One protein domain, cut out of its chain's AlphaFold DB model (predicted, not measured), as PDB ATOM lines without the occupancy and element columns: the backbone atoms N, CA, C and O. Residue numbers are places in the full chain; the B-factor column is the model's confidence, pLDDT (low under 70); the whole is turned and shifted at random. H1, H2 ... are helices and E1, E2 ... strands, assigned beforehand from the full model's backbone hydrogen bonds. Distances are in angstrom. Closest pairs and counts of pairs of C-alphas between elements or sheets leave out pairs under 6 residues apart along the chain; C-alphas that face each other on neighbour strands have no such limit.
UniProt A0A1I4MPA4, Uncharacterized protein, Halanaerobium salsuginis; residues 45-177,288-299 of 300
ATOM      1  N   LYS A  45     222.368 182.571 193.804       84.88
ATOM      2  CA  LYS A  45     221.977 181.282 193.209       84.88
ATOM      3  C   LYS A  45     220.506 180.944 193.463       84.88
ATOM      4  O   LYS A  45     219.805 180.511 192.556       84.88
ATOM      5  N   GLN A  46     220.012 181.172 194.680       87.88
ATOM      6  CA  GLN A  46     218.592 180.970 194.984       87.88
ATOM      7  C   GLN A  46     217.695 181.962 194.235       87.88
ATOM      8  O   GLN A  46     216.617 181.578 193.786       87.88
ATOM      9  N   GLN A  47     218.128 183.215 194.075       90.06
ATOM     10  CA  GLN A  47     217.399 184.214 193.291       90.06
ATOM     11  C   GLN A  47     217.317 183.817 191.813       90.06
ATOM     12  O   GLN A  47     216.235 183.910 191.235       90.06
ATOM     13  N   ALA A  48     218.407 183.305 191.233       88.69
ATOM     14  CA  ALA A  48     218.437 182.816 189.855       88.69
ATOM     15  C   ALA A  48     217.430 181.675 189.633       88.69
ATOM     16  O   ALA A  48     216.597 181.760 188.736       88.69
ATOM     17  N   VAL A  49     217.414 180.667 190.515       93.19
ATOM     18  CA  VAL A  49     216.446 179.556 190.433       93.19
ATOM     19  C   VAL A  49     215.004 180.050 190.581       93.19
ATOM     20  O   VAL A  49     214.124 179.616 189.844       93.19
ATOM     21  N   ARG A  50     214.739 180.991 191.499       94.25
ATOM     22  CA  ARG A  50     213.398 181.584 191.656       94.25
ATOM     23  C   ARG A  50     212.968 182.362 190.413       94.25
ATOM     24  O   ARG A  50     211.817 182.244 190.008       94.25
ATOM     25  N   LYS A  51     213.876 183.131 189.803       95.00
ATOM     26  CA  LYS A  51     213.619 183.856 188.552       95.00
ATOM     27  C   LYS A  51     213.304 182.879 187.416       95.00
ATOM     28  O   LYS A  51     212.296 183.066 186.743       95.00
ATOM     29  N   ALA A  52     214.102 181.820 187.271       97.00
ATOM     30  CA  ALA A  52     213.884 180.768 186.282       97.00
ATOM     31  C   ALA A  52     212.533 180.065 186.478       97.00
ATOM     32  O   ALA A  52     211.788 179.896 185.520       97.00
ATOM     33  N   PHE A  53     212.162 179.731 187.719       97.88
ATOM     34  CA  PHE A  53     210.864 179.121 188.022       97.88
ATOM     35  C   PHE A  53     209.691 180.044 187.672       97.88
ATOM     36  O   PHE A  53     208.723 179.607 187.052       97.88
ATOM     37  N   THR A  54     209.775 181.329 188.026       98.00
ATOM     38  CA  THR A  54     208.747 182.315 187.665       98.00
ATOM     39  C   THR A  54     208.618 182.458 186.146       98.00
ATOM     40  O   THR A  54     207.501 182.439 185.632       98.00
ATOM     41  N   ALA A  55     209.740 182.551 185.425       97.88
ATOM     42  CA  ALA A  55     209.759 182.663 183.968       97.88
ATOM     43  C   ALA A  55     209.199 181.403 183.285       97.88
ATOM     44  O   ALA A  55     208.279 181.512 182.478       97.88
ATOM     45  N   ALA A  56     209.655 180.210 183.675       98.38
ATOM     46  CA  ALA A  56     209.122 178.942 183.178       98.38
ATOM     47  C   ALA A  56     207.613 178.831 183.433       98.38
ATOM     48  O   ALA A  56     206.844 178.496 182.533       98.38
ATOM     49  N   SER A  57     207.148 179.186 184.633       98.25
ATOM     50  CA  SER A  57     205.718 179.140 184.923       98.25
ATOM     51  C   SER A  57     204.918 180.097 184.036       98.25
ATOM     52  O   SER A  57     203.804 179.744 183.663       98.25
ATOM     53  N   ALA A  58     205.446 181.276 183.694       98.12
ATOM     54  CA  ALA A  58     204.788 182.203 182.774       98.12
ATOM     55  C   ALA A  58     204.710 181.633 181.346       98.12
ATOM     56  O   ALA A  58     203.635 181.664 180.747       98.12
ATOM     57  N   LEU A  59     205.797 181.027 180.855       98.12
ATOM     58  CA  LEU A  59     205.844 180.357 179.549       98.12
ATOM     59  C   LEU A  59     204.847 179.192 179.461       98.12
ATOM     60  O   LEU A  59     204.138 179.040 178.471       98.12
ATOM     61  N   TYR A  60     204.712 178.391 180.521       98.12
ATOM     62  CA  TYR A  60     203.698 177.337 180.536       98.12
ATOM     63  C   TYR A  60     202.275 177.905 180.461       98.12
ATOM     64  O   TYR A  60     201.389 177.305 179.851       98.12
ATOM     65  N   GLN A  61     202.018 179.053 181.097       97.12
ATOM     66  CA  GLN A  61     200.688 179.660 181.048       97.12
ATOM     67  C   GLN A  61     200.330 180.156 179.646       97.12
ATOM     68  O   GLN A  61     199.160 180.016 179.280       97.12
ATOM     69  N   SER A  62     201.300 180.635 178.859       96.25
ATOM     70  CA  SER A  62     201.087 181.080 177.473       96.25
ATOM     71  C   SER A  62     200.908 179.944 176.460       96.25
ATOM     72  O   SER A  62     200.489 180.212 175.337       96.25
ATOM     73  N   LEU A  63     201.165 178.684 176.833       96.31
ATOM     74  CA  LEU A  63     200.851 177.530 175.982       96.31
ATOM     75  C   LEU A  63     199.341 177.397 175.732       96.31
ATOM     76  O   LEU A  63     198.521 177.542 176.654       96.31
ATOM     77  N   LEU A  64     198.990 177.027 174.498       93.50
ATOM     78  CA  LEU A  64     197.616 176.713 174.111       93.50
ATOM     79  C   LEU A  64     197.170 175.361 174.688       93.50
ATOM     80  O   LEU A  64     197.968 174.578 175.205       93.50
ATOM     81  N   GLY A  65     195.864 175.084 174.623       93.81
ATOM     82  CA  GLY A  65     195.289 173.841 175.151       93.81
ATOM     83  C   GLY A  65     195.901 172.586 174.521       93.81
ATOM     84  O   GLY A  65     196.289 171.676 175.247       93.81
ATOM     85  N   THR A  66     196.070 172.591 173.196       94.62
ATOM     86  CA  THR A  66     196.684 171.496 172.427       94.62
ATOM     87  C   THR A  66     198.132 171.245 172.841       94.62
ATOM     88  O   THR A  66     198.514 170.103 173.078       94.62
ATOM     89  N   ASP A  67     198.923 172.303 173.028       97.69
ATOM     90  CA  ASP A  67     200.315 172.178 173.469       97.69
ATOM     91  C   ASP A  67     200.404 171.668 174.915       97.69
ATOM     92  O   ASP A  67     201.222 170.804 175.235       97.69
ATOM     93  N   LYS A  68     199.522 172.140 175.808       97.75
ATOM     94  CA  LYS A  68     199.426 171.615 177.182       97.75
ATOM     95  C   LYS A  68     199.054 170.133 177.191       97.75
ATOM     96  O   LYS A  68     199.554 169.396 178.041       97.75
ATOM     97  N   ASP A  69     198.201 169.690 176.272       97.25
ATOM     98  CA  ASP A  69     197.865 168.276 176.112       97.25
ATOM     99  C   ASP A  69     199.060 167.465 175.597       97.25
ATOM    100  O   ASP A  69     199.337 166.401 176.152       97.25
ATOM    101  N   ALA A  70     199.851 167.999 174.664       97.88
ATOM    102  CA  ALA A  70     201.091 167.363 174.210       97.88
ATOM    103  C   ALA A  70     202.101 167.156 175.357       97.88
ATOM    104  O   ALA A  70     202.739 166.106 175.469       97.88
ATOM    105  N   TRP A  71     202.208 168.106 176.292       98.06
ATOM    106  CA  TRP A  71     203.019 167.913 177.502       98.06
ATOM    107  C   TRP A  71     202.463 166.828 178.432       98.06
ATOM    108  O   TRP A  71     203.240 166.125 179.079       98.06
ATOM    109  N   LYS A  72     201.137 166.646 178.504       97.06
ATOM    110  CA  LYS A  72     200.541 165.517 179.246       97.06
ATOM    111  C   LYS A  72     200.873 164.183 178.582       97.06
ATOM    112  O   LYS A  72     201.171 163.234 179.300       97.06
ATOM    113  N   VAL A  73     200.860 164.120 177.248       96.00
ATOM    114  CA  VAL A  73     201.276 162.926 176.492       96.00
ATOM    115  C   VAL A  73     202.739 162.604 176.784       96.00
ATOM    116  O   VAL A  73     203.044 161.469 177.141       96.00
ATOM    117  N   ARG A  74     203.623 163.608 176.756       95.69
ATOM    118  CA  ARG A  74     205.049 163.442 177.082       95.69
ATOM    119  C   ARG A  74     205.294 162.942 178.510       95.69
ATOM    120  O   ARG A  74     206.254 162.219 178.765       95.69
ATOM    121  N   ALA A  75     204.429 163.317 179.450       96.50
ATOM    122  CA  ALA A  75     204.477 162.840 180.832       96.50
ATOM    123  C   ALA A  75     203.863 161.441 181.029       96.50
ATOM    124  O   ALA A  75     203.941 160.885 182.126       96.50
ATOM    125  N   SER A  76     203.229 160.864 180.003       93.31
ATOM    126  CA  SER A  76     202.544 159.576 180.108       93.31
ATOM    127  C   SER A  76     203.509 158.463 180.523       93.31
ATOM    128  O   SER A  76     204.632 158.365 180.034       93.31
ATOM    129  N   GLY A  77     203.079 157.624 181.467       90.62
ATOM    130  CA  GLY A  77     203.910 156.559 182.040       90.62
ATOM    131  C   GLY A  77     204.924 157.022 183.093       90.62
ATOM    132  O   GLY A  77     205.583 156.178 183.698       90.62
ATOM    133  N   GLN A  78     205.029 158.328 183.366       92.69
ATOM    134  CA  GLN A  78     205.894 158.878 184.412       92.69
ATOM    135  C   GLN A  78     205.072 159.299 185.644       92.69
ATOM    136  O   GLN A  78     203.907 159.682 185.514       92.69
ATOM    137  N   PRO A  79     205.644 159.282 186.864       95.00
ATOM    138  CA  PRO A  79     204.958 159.717 188.085       95.00
ATOM    139  C   PRO A  79     204.903 161.256 188.206       95.00
ATOM    140  O   PRO A  79     205.193 161.820 189.262       95.00
ATOM    141  N   MET A  80     204.572 161.961 187.123       95.44
ATOM    142  CA  MET A  80     204.569 163.423 187.049       95.44
ATOM    143  C   MET A  80     203.541 163.945 186.036       95.44
ATOM    144  O   MET A  80     203.097 163.222 185.153       95.44
ATOM    145  N   SER A  81     203.129 165.208 186.184       97.44
ATOM    146  CA  SER A  81     202.219 165.872 185.241       97.44
ATOM    147  C   SER A  81     202.982 166.499 184.070       97.44
ATOM    148  O   SER A  81     204.176 166.776 184.185       97.44
ATOM    149  N   GLY A  82     202.280 166.819 182.976       97.31
ATOM    150  CA  GLY A  82     202.866 167.572 181.858       97.31
ATOM    151  C   GLY A  82     203.466 168.916 182.280       97.31
ATOM    152  O   GLY A  82     204.555 169.270 181.841       97.31
ATOM    153  N   TYR A  83     202.819 169.609 183.225       98.06
ATOM    154  CA  TYR A  83     203.374 170.812 183.850       98.06
ATOM    155  C   TYR A  83     204.719 170.538 184.525       98.06
ATOM    156  O   TYR A  83     205.674 171.273 184.305       98.06
ATOM    157  N   ASN A  84     204.825 169.468 185.318       98.12
ATOM    158  CA  ASN A  84     206.073 169.140 186.006       98.12
ATOM    159  C   ASN A  84     207.198 168.798 185.017       98.12
ATOM    160  O   ASN A  84     208.345 169.148 185.285       98.12
ATOM    161  N   VAL A  85     206.880 168.138 183.891       98.00
ATOM    162  CA  VAL A  85     207.862 167.827 182.834       98.00
ATOM    163  C   VAL A  85     208.370 169.124 182.219       98.00
ATOM    164  O   VAL A  85     209.572 169.380 182.262       98.00
ATOM    165  N   PHE A  86     207.453 169.972 181.744       98.50
ATOM    166  CA  PHE A  86     207.783 171.281 181.183       98.50
ATOM    167  C   PHE A  86     208.643 172.104 182.147       98.50
ATOM    168  O   PHE A  86     209.699 172.604 181.773       98.50
ATOM    169  N   MET A  87     208.215 172.220 183.408       98.25
ATOM    170  CA  MET A  87     208.917 173.017 184.411       98.25
ATOM    171  C   MET A  87     210.328 172.497 184.675       98.25
ATOM    172  O   MET A  87     211.235 173.306 184.825       98.25
ATOM    173  N   GLY A  88     210.535 171.177 184.722       97.44
ATOM    174  CA  GLY A  88     211.866 170.600 184.918       97.44
ATOM    175  C   GLY A  88     212.839 171.014 183.815       97.44
ATOM    176  O   GLY A  88     213.925 171.513 184.108       97.44
ATOM    177  N   ILE A  89     212.406 170.878 182.562       97.56
ATOM    178  CA  ILE A  89     213.191 171.228 181.373       97.56
ATOM    179  C   ILE A  89     213.435 172.740 181.306       97.56
ATOM    180  O   ILE A  89     214.580 173.191 181.261       97.56
ATOM    181  N   ALA A  90     212.365 173.536 181.345       98.19
ATOM    182  CA  ALA A  90     212.447 174.980 181.164       98.19
ATOM    183  C   ALA A  90     213.248 175.652 182.286       98.19
ATOM    184  O   ALA A  90     214.050 176.544 182.018       98.19
ATOM    185  N   VAL A  91     213.092 175.215 183.543       97.81
ATOM    186  CA  VAL A  91     213.888 175.753 184.659       97.81
ATOM    187  C   VAL A  91     215.355 175.372 184.519       97.81
ATOM    188  O   VAL A  91     216.209 176.219 184.770       97.81
ATOM    189  N   GLN A  92     215.670 174.139 184.110       95.62
ATOM    190  CA  GLN A  92     217.058 173.743 183.876       95.62
ATOM    191  C   GLN A  92     217.710 174.660 182.835       95.62
ATOM    192  O   GLN A  92     218.765 175.232 183.116       95.62
ATOM    193  N   ILE A  93     217.048 174.873 181.697       96.75
ATOM    194  CA  ILE A  93     217.534 175.752 180.628       96.75
ATOM    195  C   ILE A  93     217.688 177.191 181.134       96.75
ATOM    196  O   ILE A  93     218.786 177.732 181.090       96.75
ATOM    197  N   LEU A  94     216.654 177.779 181.739       97.00
ATOM    198  CA  LEU A  94     216.663 179.175 182.211       97.00
ATOM    199  C   LEU A  94     217.619 179.455 183.385       97.00
ATOM    200  O   LEU A  94     217.809 180.610 183.766       97.00
ATOM    201  N   THR A  95     218.193 178.421 184.007       94.62
ATOM    202  CA  THR A  95     219.259 178.601 185.011       94.62
ATOM    203  C   THR A  95     220.659 178.667 184.410       94.62
ATOM    204  O   THR A  95     221.578 179.093 185.108       94.62
ATOM    205  N   GLN A  96     220.824 178.249 183.155       92.81
ATOM    206  CA  GLN A  96     222.114 178.167 182.463       92.81
ATOM    207  C   GLN A  96     222.174 179.132 181.274       92.81
ATOM    208  O   GLN A  96     223.176 179.811 181.063       92.81
ATOM    209  N   MET A  97     221.080 179.214 180.529       96.06
ATOM    210  CA  MET A  97     220.910 179.962 179.292       96.06
ATOM    211  C   MET A  97     220.069 181.223 179.526       96.06
ATOM    212  O   MET A  97     219.359 181.340 180.531       96.06
ATOM    213  N   ARG A  98     220.119 182.161 178.576       95.19
ATOM    214  CA  ARG A  98     219.347 183.409 178.615       95.19
ATOM    215  C   ARG A  98     217.848 183.138 178.528       95.19
ATOM    216  O   ARG A  98     217.073 183.777 179.247       95.19
ATOM    217  N   ALA A  99     217.448 182.214 177.656       96.31
ATOM    218  CA  ALA A  99     216.050 181.956 177.338       96.31
ATOM    219  C   ALA A  99     215.747 180.465 177.127       96.31
ATOM    220  O   ALA A  99     216.626 179.655 176.837       96.31
ATOM    221  N   PHE A 100     214.466 180.128 177.282       98.06
ATOM    222  CA  PHE A 100     213.883 178.872 176.825       98.06
ATOM    223  C   PHE A 100     213.023 179.171 175.601       98.06
ATOM    224  O   PHE A 100     212.139 180.032 175.678       98.06
ATOM    225  N   THR A 101     213.248 178.439 174.516       98.25
ATOM    226  CA  THR A 101     212.457 178.576 173.293       98.25
ATOM    227  C   THR A 101     211.132 177.850 173.461       98.25
ATOM    228  O   THR A 101     211.033 176.624 173.420       98.25
ATOM    229  N   LEU A 102     210.085 178.622 173.703       98.00
ATOM    230  CA  LEU A 102     208.719 178.154 173.739       98.00
ATOM    231  C   LEU A 102     208.231 177.864 172.321       98.00
ATOM    232  O   LEU A 102     207.953 178.776 171.551       98.00
ATOM    233  N   LEU A 103     208.066 176.579 172.030       97.56
ATOM    234  CA  LEU A 103     207.363 176.093 170.850       97.56
ATOM    235  C   LEU A 103     205.876 175.975 171.193       97.56
ATOM    236  O   LEU A 103     205.507 175.243 172.117       97.56
ATOM    237  N   ASN A 104     205.031 176.720 170.490       95.75
ATOM    238  CA  ASN A 104     203.593 176.775 170.740       95.75
ATOM    239  C   ASN A 104     202.795 176.866 169.436       95.75
ATOM    240  O   ASN A 104     203.358 176.917 168.342       95.75
ATOM    241  N   ASN A 105     201.468 176.854 169.572       96.25
ATOM    242  CA  ASN A 105     200.542 176.870 168.443       96.25
ATOM    243  C   ASN A 105     200.826 175.731 167.455       96.25
ATOM    244  O   ASN A 105     200.738 175.907 166.239       96.25
ATOM    245  N   VAL A 106     201.200 174.562 167.985       97.75
ATOM    246  CA  VAL A 106     201.513 173.415 167.145       97.75
ATOM    247  C   VAL A 106     200.211 172.824 166.612       97.75
ATOM    248  O   VAL A 106     199.335 172.412 167.381       97.75
ATOM    249  N   ALA A 107     200.091 172.775 165.290       96.88
ATOM    250  CA  ALA A 107     198.936 172.242 164.580       96.88
ATOM    251  C   ALA A 107     199.378 171.279 163.474       96.88
ATOM    252  O   ALA A 107     200.457 171.419 162.904       96.88
ATOM    253  N   ILE A 108     198.532 170.291 163.175       97.56
ATOM    254  CA  ILE A 108     198.745 169.351 162.076       97.56
ATOM    255  C   ILE A 108     197.641 169.582 161.048       97.56
ATOM    256  O   ILE A 108     196.469 169.355 161.339       97.56
ATOM    257  N   ASP A 109     198.037 169.999 159.852       96.56
ATOM    258  CA  ASP A 109     197.158 170.317 158.730       96.56
ATOM    259  C   ASP A 109     197.480 169.432 157.518       96.56
ATOM    260  O   ASP A 109     198.492 168.729 157.479       96.56
ATOM    261  N   ASN A 110     196.627 169.494 156.489       96.44
ATOM    262  CA  ASN A 110     196.865 168.879 155.175       96.44
ATOM    263  C   ASN A 110     197.309 167.408 155.253       96.44
ATOM    264  O   ASN A 110     198.211 166.977 154.531       96.44
ATOM    265  N   ILE A 111     196.685 166.647 156.153       97.88
ATOM    266  CA  ILE A 111     196.951 165.220 156.304       97.88
ATOM    267  C   ILE A 111     196.442 164.497 155.056       97.88
ATOM    268  O   ILE A 111     195.282 164.644 154.666       97.88
ATOM    269  N   THR A 112     197.315 163.710 154.438       98.19
ATOM    270  CA  THR A 112     197.004 162.809 153.327       98.19
ATOM    271  C   THR A 112     197.348 161.369 153.718       98.19
ATOM    272  O   THR A 112     197.708 161.092 154.864       98.19
ATOM    273  N   SER A 113     197.248 160.433 152.774       97.44
ATOM    274  CA  SER A 113     197.687 159.051 152.981       97.44
ATOM    275  C   SER A 113     199.210 158.902 153.061       97.44
ATOM    276  O   SER A 113     199.682 157.844 153.455       97.44
ATOM    277  N   SER A 114     199.981 159.921 152.656       97.56
ATOM    278  CA  SER A 114     201.448 159.849 152.596       97.56
ATOM    279  C   SER A 114     202.172 161.116 153.053       97.56
ATOM    280  O   SER A 114     203.389 161.217 152.905       97.56
ATOM    281  N   SER A 115     201.452 162.105 153.584       97.75
ATOM    282  CA  SER A 115     202.039 163.364 154.038       97.75
ATOM    283  C   SER A 115     201.214 164.043 155.127       97.75
ATOM    284  O   SER A 115     200.011 163.810 155.246       97.75
ATOM    285  N   ALA A 116     201.839 164.948 155.873       98.31
ATOM    286  CA  ALA A 116     201.171 165.884 156.777       98.31
ATOM    287  C   ALA A 116     201.972 167.192 156.869       98.31
ATOM    288  O   ALA A 116     203.186 167.191 156.671       98.31
ATOM    289  N   GLN A 117     201.306 168.306 157.166       98.25
ATOM    290  CA  GLN A 117     201.958 169.586 157.446       98.25
ATOM    291  C   GLN A 117     201.923 169.857 158.944       98.25
ATOM    292  O   GLN A 117     200.855 169.827 159.549       98.25
ATOM    293  N   ILE A 118     203.077 170.145 159.533       98.25
ATOM    294  CA  ILE A 118     203.194 170.589 160.919       98.25
ATOM    295  C   ILE A 118     203.401 172.096 160.903       98.25
ATOM    296  O   ILE A 118     204.373 172.581 160.326       98.25
ATOM    297  N   LYS A 119     202.497 172.818 161.555       97.69
ATOM    298  CA  LYS A 119     202.620 174.250 161.808       97.69
ATOM    299  C   LYS A 119     203.011 174.496 163.249       97.69
ATOM    300  O   LYS A 119     202.575 173.749 164.122       97.69
ATOM    301  N   LEU A 120     203.804 175.530 163.491       97.56
ATOM    302  CA  LEU A 120     204.183 175.970 164.830       97.56
ATOM    303  C   LEU A 120     204.618 177.438 164.837       97.56
ATOM    304  O   LEU A 120     204.937 178.005 163.794       97.56
ATOM    305  N   THR A 121     204.689 178.019 166.029       97.69
ATOM    306  CA  THR A 121     205.360 179.293 166.308       97.69
ATOM    307  C   THR A 121     206.425 179.090 167.388       97.69
ATOM    308  O   THR A 121     206.313 178.193 168.229       97.69
ATOM    309  N   ALA A 122     207.470 179.916 167.360       97.75
ATOM    310  CA  ALA A 122     208.547 179.926 168.347       97.75
ATOM    311  C   ALA A 122     208.807 181.361 168.814       97.75
ATOM    312  O   ALA A 122     208.692 182.287 168.021       97.75
ATOM    313  N   ASN A 123     209.172 181.557 170.078       96.81
ATOM    314  CA  ASN A 123     209.504 182.885 170.618       96.81
ATOM    315  C   ASN A 123     210.986 183.273 170.452       96.81
ATOM    316  O   ASN A 123     211.380 184.338 170.916       96.81
ATOM    317  N   GLU A 124     211.812 182.409 169.871       97.31
ATOM    318  CA  GLU A 124     213.231 182.643 169.589       97.31
ATOM    319  C   GLU A 124     213.563 181.989 168.235       97.31
ATOM    320  O   GLU A 124     212.911 181.016 167.834       97.31
ATOM    321  N   ASP A 125     214.556 182.536 167.538       96.69
ATOM    322  CA  ASP A 125     215.047 182.041 166.247       96.69
ATOM    323  C   ASP A 125     215.878 180.758 166.386       96.69
ATOM    324  O   ASP A 125     216.354 180.409 167.462       96.69
ATOM    325  N   GLY A 126     216.137 180.074 165.273       96.12
ATOM    326  CA  GLY A 126     217.196 179.065 165.183       96.12
ATOM    327  C   GLY A 126     216.718 177.710 164.683       96.12
ATOM    328  O   GLY A 126     215.538 177.485 164.447       96.12
ATOM    329  N   GLN A 127     217.642 176.775 164.504       97.06
ATOM    330  CA  GLN A 127     217.312 175.482 163.914       97.06
ATOM    331  C   GLN A 127     216.709 174.518 164.940       97.06
ATOM    332  O   GLN A 127     217.223 174.357 166.050       97.06
ATOM    333  N   ALA A 128     215.650 173.819 164.551       98.00
ATOM    334  CA  ALA A 128     215.066 172.720 165.298       98.00
ATOM    335  C   ALA A 128     214.926 171.473 164.432       98.00
ATOM    336  O   ALA A 128     214.917 171.532 163.207       98.00
ATOM    337  N   THR A 129     214.767 170.334 165.092       98.25
ATOM    338  CA  THR A 129     214.534 169.052 164.443       98.25
ATOM    339  C   THR A 129     213.193 168.498 164.911       98.25
ATOM    340  O   THR A 129     212.909 168.408 166.112       98.25
ATOM    341  N   ILE A 130     212.349 168.121 163.951       98.38
ATOM    342  CA  ILE A 130     211.106 167.392 164.191       98.38
ATOM    343  C   ILE A 130     211.426 165.906 164.117       98.38
ATOM    344  O   ILE A 130     211.647 165.362 163.037       98.38
ATOM    345  N   TYR A 131     211.423 165.245 165.266       98.44
ATOM    346  CA  TYR A 131     211.576 163.801 165.383       98.44
ATOM    347  C   TYR A 131     210.204 163.144 165.304       98.44
ATOM    348  O   TYR A 131     209.309 163.537 166.048       98.44
ATOM    349  N   TYR A 132     210.029 162.144 164.442       98.38
ATOM    350  CA  TYR A 132     208.754 161.451 164.275       98.38
ATOM    351  C   TYR A 132     208.904 159.936 164.082       98.38
ATOM    352  O   TYR A 132     209.964 159.414 163.723       98.38
ATOM    353  N   GLY A 133     207.834 159.199 164.370       97.81
ATOM    354  CA  GLY A 133     207.803 157.739 164.285       97.81
ATOM    355  C   GLY A 133     206.419 157.166 164.576       97.81
ATOM    356  O   GLY A 133     205.495 157.894 164.928       97.81
ATOM    357  N   THR A 134     206.266 155.851 164.438       97.31
ATOM    358  CA  THR A 134     204.976 155.159 164.634       97.31
ATOM    359  C   THR A 134     204.750 154.673 166.066       97.31
ATOM    360  O   THR A 134     203.691 154.139 166.390       97.31
ATOM    361  N   THR A 135     205.738 154.853 166.948       94.75
ATOM    362  CA  THR A 135     205.678 154.441 168.354       94.75
ATOM    363  C   THR A 135     205.835 155.654 169.262       94.75
ATOM    364  O   THR A 135     206.781 156.426 169.129       94.75
ATOM    365  N   ALA A 136     204.923 155.821 170.218       92.06
ATOM    366  CA  ALA A 136     204.988 156.918 171.177       92.06
ATOM    367  C   ALA A 136     206.318 156.899 171.956       92.06
ATOM    368  O   ALA A 136     206.714 155.866 172.498       92.06
ATOM    369  N   GLY A 137     207.009 158.040 172.001       86.81
ATOM    370  CA  GLY A 137     208.300 158.186 172.681       86.81
ATOM    371  C   GLY A 137     209.498 157.539 171.971       86.81
ATOM    372  O   GLY A 137     210.605 157.593 172.505       86.81
ATOM    373  N   SER A 138     209.312 156.946 170.787       92.25
ATOM    374  CA  SER A 138     210.393 156.390 169.971       92.25
ATOM    375  C   SER A 138     210.291 156.915 168.540       92.25
ATOM    376  O   SER A 138     209.400 156.546 167.776       92.25
ATOM    377  N   TYR A 139     211.220 157.799 168.192       95.25
ATOM    378  CA  TYR A 139     211.253 158.482 166.904       95.25
ATOM    379  C   TYR A 139     212.429 157.966 166.083       95.25
ATOM    380  O   TYR A 139     213.574 158.022 166.530       95.25
ATOM    381  N   THR A 140     212.139 157.432 164.901       96.25
ATOM    382  CA  THR A 140     213.141 156.822 164.012       96.25
ATOM    383  C   THR A 140     213.494 157.708 162.829       96.25
ATOM    384  O   THR A 140     214.513 157.477 162.189       96.25
ATOM    385  N   ASN A 141     212.654 158.700 162.540       97.56
ATOM    386  CA  ASN A 141     212.826 159.630 161.438       97.56
ATOM    387  C   ASN A 141     212.919 161.057 161.974       97.56
ATOM    388  O   ASN A 141     212.425 161.363 163.066       97.56
ATOM    389  N   SER A 142     213.522 161.938 161.186       97.75
ATOM    390  CA  SER A 142     213.647 163.348 161.526       97.75
ATOM    391  C   SER A 142     213.670 164.228 160.284       97.75
ATOM    392  O   SER A 142     214.090 163.785 159.216       97.75
ATOM    393  N   ILE A 143     213.237 165.475 160.441       98.19
ATOM    394  CA  ILE A 143     213.475 166.563 159.488       98.19
ATOM    395  C   ILE A 143     213.922 167.810 160.249       98.19
ATOM    396  O   ILE A 143     213.496 168.013 161.387       98.19
ATOM    397  N   ASP A 144     214.740 168.644 159.619       97.69
ATOM    398  CA  ASP A 144     215.133 169.933 160.184       97.69
ATOM    399  C   ASP A 144     214.168 171.036 159.748       97.69
ATOM    400  O   ASP A 144     213.563 170.984 158.673       97.69
ATOM    401  N   VAL A 145     214.008 172.027 160.615       97.25
ATOM    402  CA  VAL A 145     213.153 173.190 160.422       97.25
ATOM    403  C   VAL A 145     213.839 174.421 161.004       97.25
ATOM    404  O   VAL A 145     214.326 174.397 162.134       97.25
ATOM    405  N   ASP A 146     213.863 175.506 160.239       97.44
ATOM    406  CA  ASP A 146     214.372 176.787 160.715       97.44
ATOM    407  C   ASP A 146     213.236 177.559 161.391       97.44
ATOM    408  O   ASP A 146     212.194 177.835 160.788       97.44
ATOM    409  N   LEU A 147     213.419 177.867 162.672       97.69
ATOM    410  CA  LEU A 147     212.505 178.689 163.447       97.69
ATOM    411  C   LEU A 147     212.804 180.159 163.193       97.69
ATOM    412  O   LEU A 147     213.964 180.576 163.172       97.69
ATOM    413  N   VAL A 148     211.729 180.927 163.054       97.25
ATOM    414  CA  VAL A 148     211.763 182.384 162.992       97.25
ATOM    415  C   VAL A 148     210.871 182.910 164.112       97.25
ATOM    416  O   VAL A 148     209.714 182.497 164.239       97.25
ATOM    417  N   GLN A 149     211.421 183.800 164.926       96.62
ATOM    418  CA  GLN A 149     210.822 184.377 166.111       96.62
ATOM    419  C   GLN A 149     209.471 184.999 165.763       96.62
ATOM    420  O   GLN A 149     209.316 185.743 164.790       96.62
ATOM    421  N   ASP A 150     208.477 184.634 166.567       96.31
ATOM    422  CA  ASP A 150     207.095 185.097 166.518       96.31
ATOM    423  C   ASP A 150     206.423 184.954 165.137       96.31
ATOM    424  O   ASP A 150     205.438 185.630 164.834       96.31
ATOM    425  N   SER A 151     206.930 184.037 164.307       97.25
ATOM    426  CA  SER A 151     206.428 183.755 162.963       97.25
ATOM    427  C   SER A 151     205.881 182.331 162.860       97.25
ATOM    428  O   SER A 151     206.373 181.408 163.509       97.25
ATOM    429  N   GLU A 152     204.840 182.140 162.041       96.94
ATOM    430  CA  GLU A 152     204.313 180.801 161.749       96.94
ATOM    431  C   GLU A 152     205.249 180.074 160.780       96.94
ATOM    432  O   GLU A 152     205.533 180.559 159.683       96.94
ATOM    433  N   ILE A 153     205.688 178.887 161.184       97.62
ATOM    434  CA  ILE A 153     206.523 177.988 160.392       97.62
ATOM    435  C   ILE A 153     205.691 176.779 159.971       97.62
ATOM    436  O   ILE A 153     204.926 176.253 160.776       97.62
ATOM    437  N   SER A 154     205.858 176.316 158.727       96.88
ATOM    438  CA  SER A 154     205.200 175.115 158.191       96.88
ATOM    439  C   SER A 154     206.242 174.122 157.682       96.88
ATOM    440  O   SER A 154     207.019 174.443 156.785       96.88
ATOM    441  N   ALA A 155     206.227 172.906 158.223       97.56
ATOM    442  CA  ALA A 155     207.123 171.816 157.854       97.56
ATOM    443  C   ALA A 155     206.338 170.633 157.269       97.56
ATOM    444  O   ALA A 155     205.323 170.205 157.819       97.56
ATOM    445  N   ALA A 156     206.825 170.081 156.156       97.69
ATOM    446  CA  ALA A 156     206.194 168.964 155.461       97.69
ATOM    447  C   ALA A 156     206.800 167.624 155.899       97.69
ATOM    448  O   ALA A 156     207.986 167.383 155.674       97.69
ATOM    449  N   LEU A 157     205.980 166.725 156.442       97.94
ATOM    450  CA  LEU A 157     206.315 165.307 156.546       97.94
ATOM    451  C   LEU A 157     205.827 164.598 155.282       97.94
ATOM    452  O   LEU A 157     204.650 164.709 154.942       97.94
ATOM    453  N   ASN A 158     206.719 163.878 154.605       97.12
ATOM    454  CA  ASN A 158     206.437 163.128 153.378       97.12
ATOM    455  C   ASN A 158     206.769 161.645 153.577       97.12
ATOM    456  O   ASN A 158     207.301 161.266 154.619       97.12
ATOM    457  N   ASP A 159     206.458 160.827 152.570       96.81
ATOM    458  CA  ASP A 159     206.750 159.388 152.547       96.81
ATOM    459  C   ASP A 159     206.190 158.640 153.772       96.81
ATOM    460  O   ASP A 159     206.805 157.722 154.313       96.81
ATOM    461  N   LEU A 160     205.008 159.065 154.231       97.50
ATOM    462  CA  LEU A 160     204.296 158.420 155.331       97.50
ATOM    463  C   LEU A 160     203.501 157.206 154.838       97.50
ATOM    464  O   LEU A 160     203.036 157.159 153.700       97.50
ATOM    465  N   GLU A 161     203.290 156.248 155.730       97.50
ATOM    466  CA  GLU A 161     202.406 155.110 155.494       97.50
ATOM    467  C   GLU A 161     200.948 155.519 155.738       97.50
ATOM    468  O   GLU A 161     200.653 156.248 156.689       97.50
ATOM    469  N   SER A 162     200.019 155.028 154.916       97.38
ATOM    470  CA  SER A 162     198.579 155.317 155.037       97.38
ATOM    471  C   SER A 162     197.958 154.702 156.293       97.38
ATOM    472  O   SER A 162     198.460 153.688 156.788       97.38
ATOM    473  N   ALA A 163     196.846 155.266 156.776       97.06
ATOM    474  CA  ALA A 163     196.090 154.771 157.937       97.06
ATOM    475  C   ALA A 163     196.953 154.424 159.176       97.06
ATOM    476  O   ALA A 163     196.663 153.479 159.916       97.06
ATOM    477  N   THR A 164     198.034 155.174 159.397       97.81
ATOM    478  CA  THR A 164     199.060 154.891 160.407       97.81
ATOM    479  C   THR A 164     199.116 156.010 161.439       97.81
ATOM    480  O   THR A 164     199.099 157.194 161.104       97.81
ATOM    481  N   ASN A 165     199.197 155.632 162.719       97.50
ATOM    482  CA  ASN A 165     199.417 156.581 163.807       97.50
ATOM    483  C   ASN A 165     200.883 157.020 163.814       97.50
ATOM    484  O   ASN A 165     201.780 156.188 163.962       97.50
ATOM    485  N   TYR A 166     201.108 158.324 163.724       98.06
ATOM    486  CA  TYR A 166     202.414 158.941 163.886       98.06
ATOM    487  C   TYR A 166     202.453 159.777 165.158       98.06
ATOM    488  O   TYR A 166     201.478 160.428 165.528       98.06
ATOM    489  N   TYR A 167     203.613 159.771 165.801       97.81
ATOM    490  CA  TYR A 167     203.957 160.582 166.956       97.81
ATOM    491  C   TYR A 167     205.157 161.444 166.600       97.81
ATOM    492  O   TYR A 167     206.045 160.977 165.886       97.81
ATOM    493  N   PHE A 168     205.221 162.662 167.128       98.31
ATOM    494  CA  PHE A 168     206.380 163.524 166.924       98.31
ATOM    495  C   PHE A 168     206.689 164.419 168.125       98.31
ATOM    496  O   PHE A 168     205.824 164.677 168.965       98.31
ATOM    497  N   ARG A 169     207.936 164.888 168.181       98.06
ATOM    498  CA  ARG A 169     208.443 165.907 169.106       98.06
ATOM    499  C   ARG A 169     209.327 166.875 168.334       98.06
ATOM    500  O   ARG A 169     210.072 166.465 167.449       98.06
ATOM    501  N   ILE A 170     209.274 168.144 168.708       98.38
ATOM    502  CA  ILE A 170     210.119 169.193 168.140       98.38
ATOM    503  C   ILE A 170     211.169 169.550 169.194       98.38
ATOM    504  O   ILE A 170     210.822 169.834 170.343       98.38
ATOM    505  N   VAL A 171     212.446 169.503 168.827       98.06
ATOM    506  CA  VAL A 171     213.566 169.833 169.720       98.06
ATOM    507  C   VAL A 171     214.460 170.833 169.007       98.06
ATOM    508  O   VAL A 171     214.952 170.548 167.919       98.06
ATOM    509  N   GLN A 172     214.662 172.003 169.606       98.19
ATOM    510  CA  GLN A 172     215.586 172.997 169.082       98.19
ATOM    511  C   GLN A 172     217.027 172.556 169.351       98.19
ATOM    512  O   GLN A 172     217.365 172.115 170.460       98.19
ATOM    513  N   ASN A 173     217.879 172.714 168.345       96.25
ATOM    514  CA  ASN A 173     219.315 172.614 168.532       96.25
ATOM    515  C   ASN A 173     219.754 173.763 169.442       96.25
ATOM    516  O   ASN A 173     219.278 174.887 169.305       96.25
ATOM    517  N   ALA A 174     220.627 173.480 170.409       95.88
ATOM    518  CA  ALA A 174     221.090 174.523 171.314       95.88
ATOM    519  C   ALA A 174     221.837 175.601 170.517       95.88
ATOM    520  O   ALA A 174     222.806 175.296 169.818       95.88
ATOM    521  N   ILE A 175     221.382 176.845 170.628       96.50
ATOM    522  CA  ILE A 175     222.009 177.974 169.950       96.50
ATOM    523  C   ILE A 175     223.177 178.464 170.802       96.50
ATOM    524  O   ILE A 175     223.060 178.605 172.022       96.50
ATOM    525  N   VAL A 176     224.316 178.701 170.156       96.75
ATOM    526  CA  VAL A 176     225.526 179.260 170.768       96.75
ATOM    527  C   VAL A 176     225.837 180.616 170.155       96.75
ATOM    528  O   VAL A 176     225.564 180.841 168.977       96.75
ATOM    529  N   LEU A 177     226.448 181.505 170.937       97.44
ATOM    530  CA  LEU A 177     226.943 182.776 170.421       97.44
ATOM    531  C   LEU A 177     228.065 182.547 169.399       97.44
ATOM    532  O   LEU A 177     228.902 181.647 169.555       97.44
ATOM    533  N   HIS A 288     220.233 179.990 174.032       96.81
ATOM    534  CA  HIS A 288     218.888 179.486 174.270       96.81
ATOM    535  C   HIS A 288     218.674 178.108 173.636       96.81
ATOM    536  O   HIS A 288     219.405 177.673 172.743       96.81
ATOM    537  N   GLN A 289     217.657 177.411 174.136       97.56
ATOM    538  CA  GLN A 289     217.194 176.134 173.608       97.56
ATOM    539  C   GLN A 289     215.727 175.929 173.994       97.56
ATOM    540  O   GLN A 289     215.267 176.441 175.018       97.56
ATOM    541  N   GLY A 290     214.998 175.127 173.228       97.19
ATOM    542  CA  GLY A 290     213.655 174.695 173.576       97.19
ATOM    543  C   GLY A 290     213.310 173.307 173.081       97.19
ATOM    544  O   GLY A 290     214.000 172.710 172.258       97.19
ATOM    545  N   GLU A 291     212.203 172.793 173.590       97.69
ATOM    546  CA  GLU A 291     211.598 171.559 173.110       97.69
ATOM    547  C   GLU A 291     210.100 171.556 173.402       97.69
ATOM    548  O   GLU A 291     209.633 172.253 174.304       97.69
ATOM    549  N   SER A 292     209.344 170.779 172.630       97.88
ATOM    550  CA  SER A 292     207.891 170.693 172.736       97.88
ATOM    551  C   SER A 292     207.420 169.445 173.500       97.88
ATOM    552  O   SER A 292     208.210 168.589 173.922       97.88
ATOM    553  N   GLY A 293     206.105 169.355 173.715       97.44
ATOM    554  CA  GLY A 293     205.458 168.115 174.139       97.44
ATOM    555  C   GLY A 293     205.453 167.052 173.032       97.44
ATOM    556  O   GLY A 293     206.008 167.250 171.954       97.44
ATOM    557  N   ASP A 294     204.789 165.927 173.295       97.50
ATOM    558  CA  ASP A 294     204.653 164.846 172.315       97.50
ATOM    559  C   ASP A 294     203.281 164.940 171.643       97.50
ATOM    560  O   ASP A 294     202.245 164.924 172.312       97.50
ATOM    561  N   TYR A 295     203.276 165.029 170.319       97.81
ATOM    562  CA  TYR A 295     202.076 165.170 169.498       97.81
ATOM    563  C   TYR A 295     201.810 163.880 168.726       97.81
ATOM    564  O   TYR A 295     202.706 163.049 168.560       97.81
ATOM    565  N   SER A 296     200.585 163.714 168.228       97.19
ATOM    566  CA  SER A 296     200.225 162.577 167.381       97.19
ATOM    567  C   SER A 296     199.170 162.930 166.343       97.19
ATOM    568  O   SER A 296     198.302 163.761 166.608       97.19
ATOM    569  N   PHE A 297     199.194 162.244 165.205       97.75
ATOM    570  CA  PHE A 297     198.173 162.316 164.160       97.75
ATOM    571  C   PHE A 297     198.042 160.964 163.446       97.75
ATOM    572  O   PHE A 297     198.859 160.066 163.649       97.75
ATOM    573  N   VAL A 298     197.008 160.811 162.620       97.94
ATOM    574  CA  VAL A 298     196.768 159.595 161.828       97.94
ATOM    575  C   VAL A 298     196.689 159.985 160.365       97.94
ATOM    576  O   VAL A 298     195.955 160.915 160.042       97.94
ATOM    577  N   THR A 299     197.438 159.307 159.499       96.62
ATOM    578  CA  THR A 299     197.336 159.481 158.042       96.62
ATOM    579  C   THR A 299     196.007 158.951 157.506       96.62
ATOM    580  O   THR A 299     195.369 158.102 158.135       96.62
TER     581      THR A 299
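Overview. This is residues 45 to 177 and 288 to 299 of the 300 residues of an uncharacterized protein of Halanaerobium salsuginis (UniProt A0A1I4MPA4). What shape do these coordinates make? Two strongly twisted sheets lie face to face as a sandwich, E4, E3, E6, E7 on one side and E1, E2, E5 on the other, with three helices gathered at one border of it: H2 packs beside E1 and E7, while H1 and H3 pack on each other farther out. What is it built of? The 145 printed residues hold three named helices, then seven named strands, H1 to H3 and E1 to E7; both sheets are antiparallel in the orders given, and the class is mixed, helices and strands. How large is it? It is compact, with a radius of gyration of the C-alphas of 15.3 A and spans of 51 by 35 by 24 A.

Along the chain. Where are the helices? H1, residues 45 to 62, begins with C-alpha 45 at (221.977, 181.282, 193.209) and is 26.2 A long. H2 is residues 65 to 74, 14.4 A, and H3 residues 82 to 96, 22.0 A. Where are the strands? E1 is residues 103 to 109, E2 116 to 122, E3 126 to 133 with 23.3 A, E4 141 to 147, and E5 152 to 157. E6 is residues 165 to 172 with 23.6 A, and E7, residues 295 to 298, ends with C-alpha 298 at (196.768, 159.595, 161.828).

Arrangement. How do the helices stand? H1 touches H3 at a steep tilt of 46 degrees, opposite ways, the closest C-alphas being those of Ala 52 and Leu 94, 5.2 A apart. H3 touches H2 with residues 82 to 86 alone, about perpendicular at 87 degrees, closest at the C-alphas of Lys 72 and Gly 82, 4.1 A. Every O i to N i+4 pair is within hydrogen-bond range in H1 and H2, and 10 of 11 in H3. How are the strands paired? E1 and E2 form a hairpin, with N 109 and O 117 at 2.8 A, and E2 and E5 have N 118 and O 155 at 2.8 A. E3 and E4 form a hairpin with N 128 and O 145 at 2.8 A; E3 and E6 have N 129 and O 171 at 2.8 A, and E6 and E7 have N 166 and O 297 at 2.8 A. How do the sheets meet? The facing parts of the sandwich, two sheets face to face, are 9.3 A centre to centre, their strands at 27 degrees; H2 only grazes each sheet.

Size, cuts and confidence. Is the printed part unbroken? Residues 178 to 287 are not printed, and C-alphas 177 and 288 are 9.5 A apart across this cut. Are any links long? Of the links printed whole, none is long. Is confidence low anywhere? No printed residue is under 70, and the mean pLDDT of the printed part is 96.6.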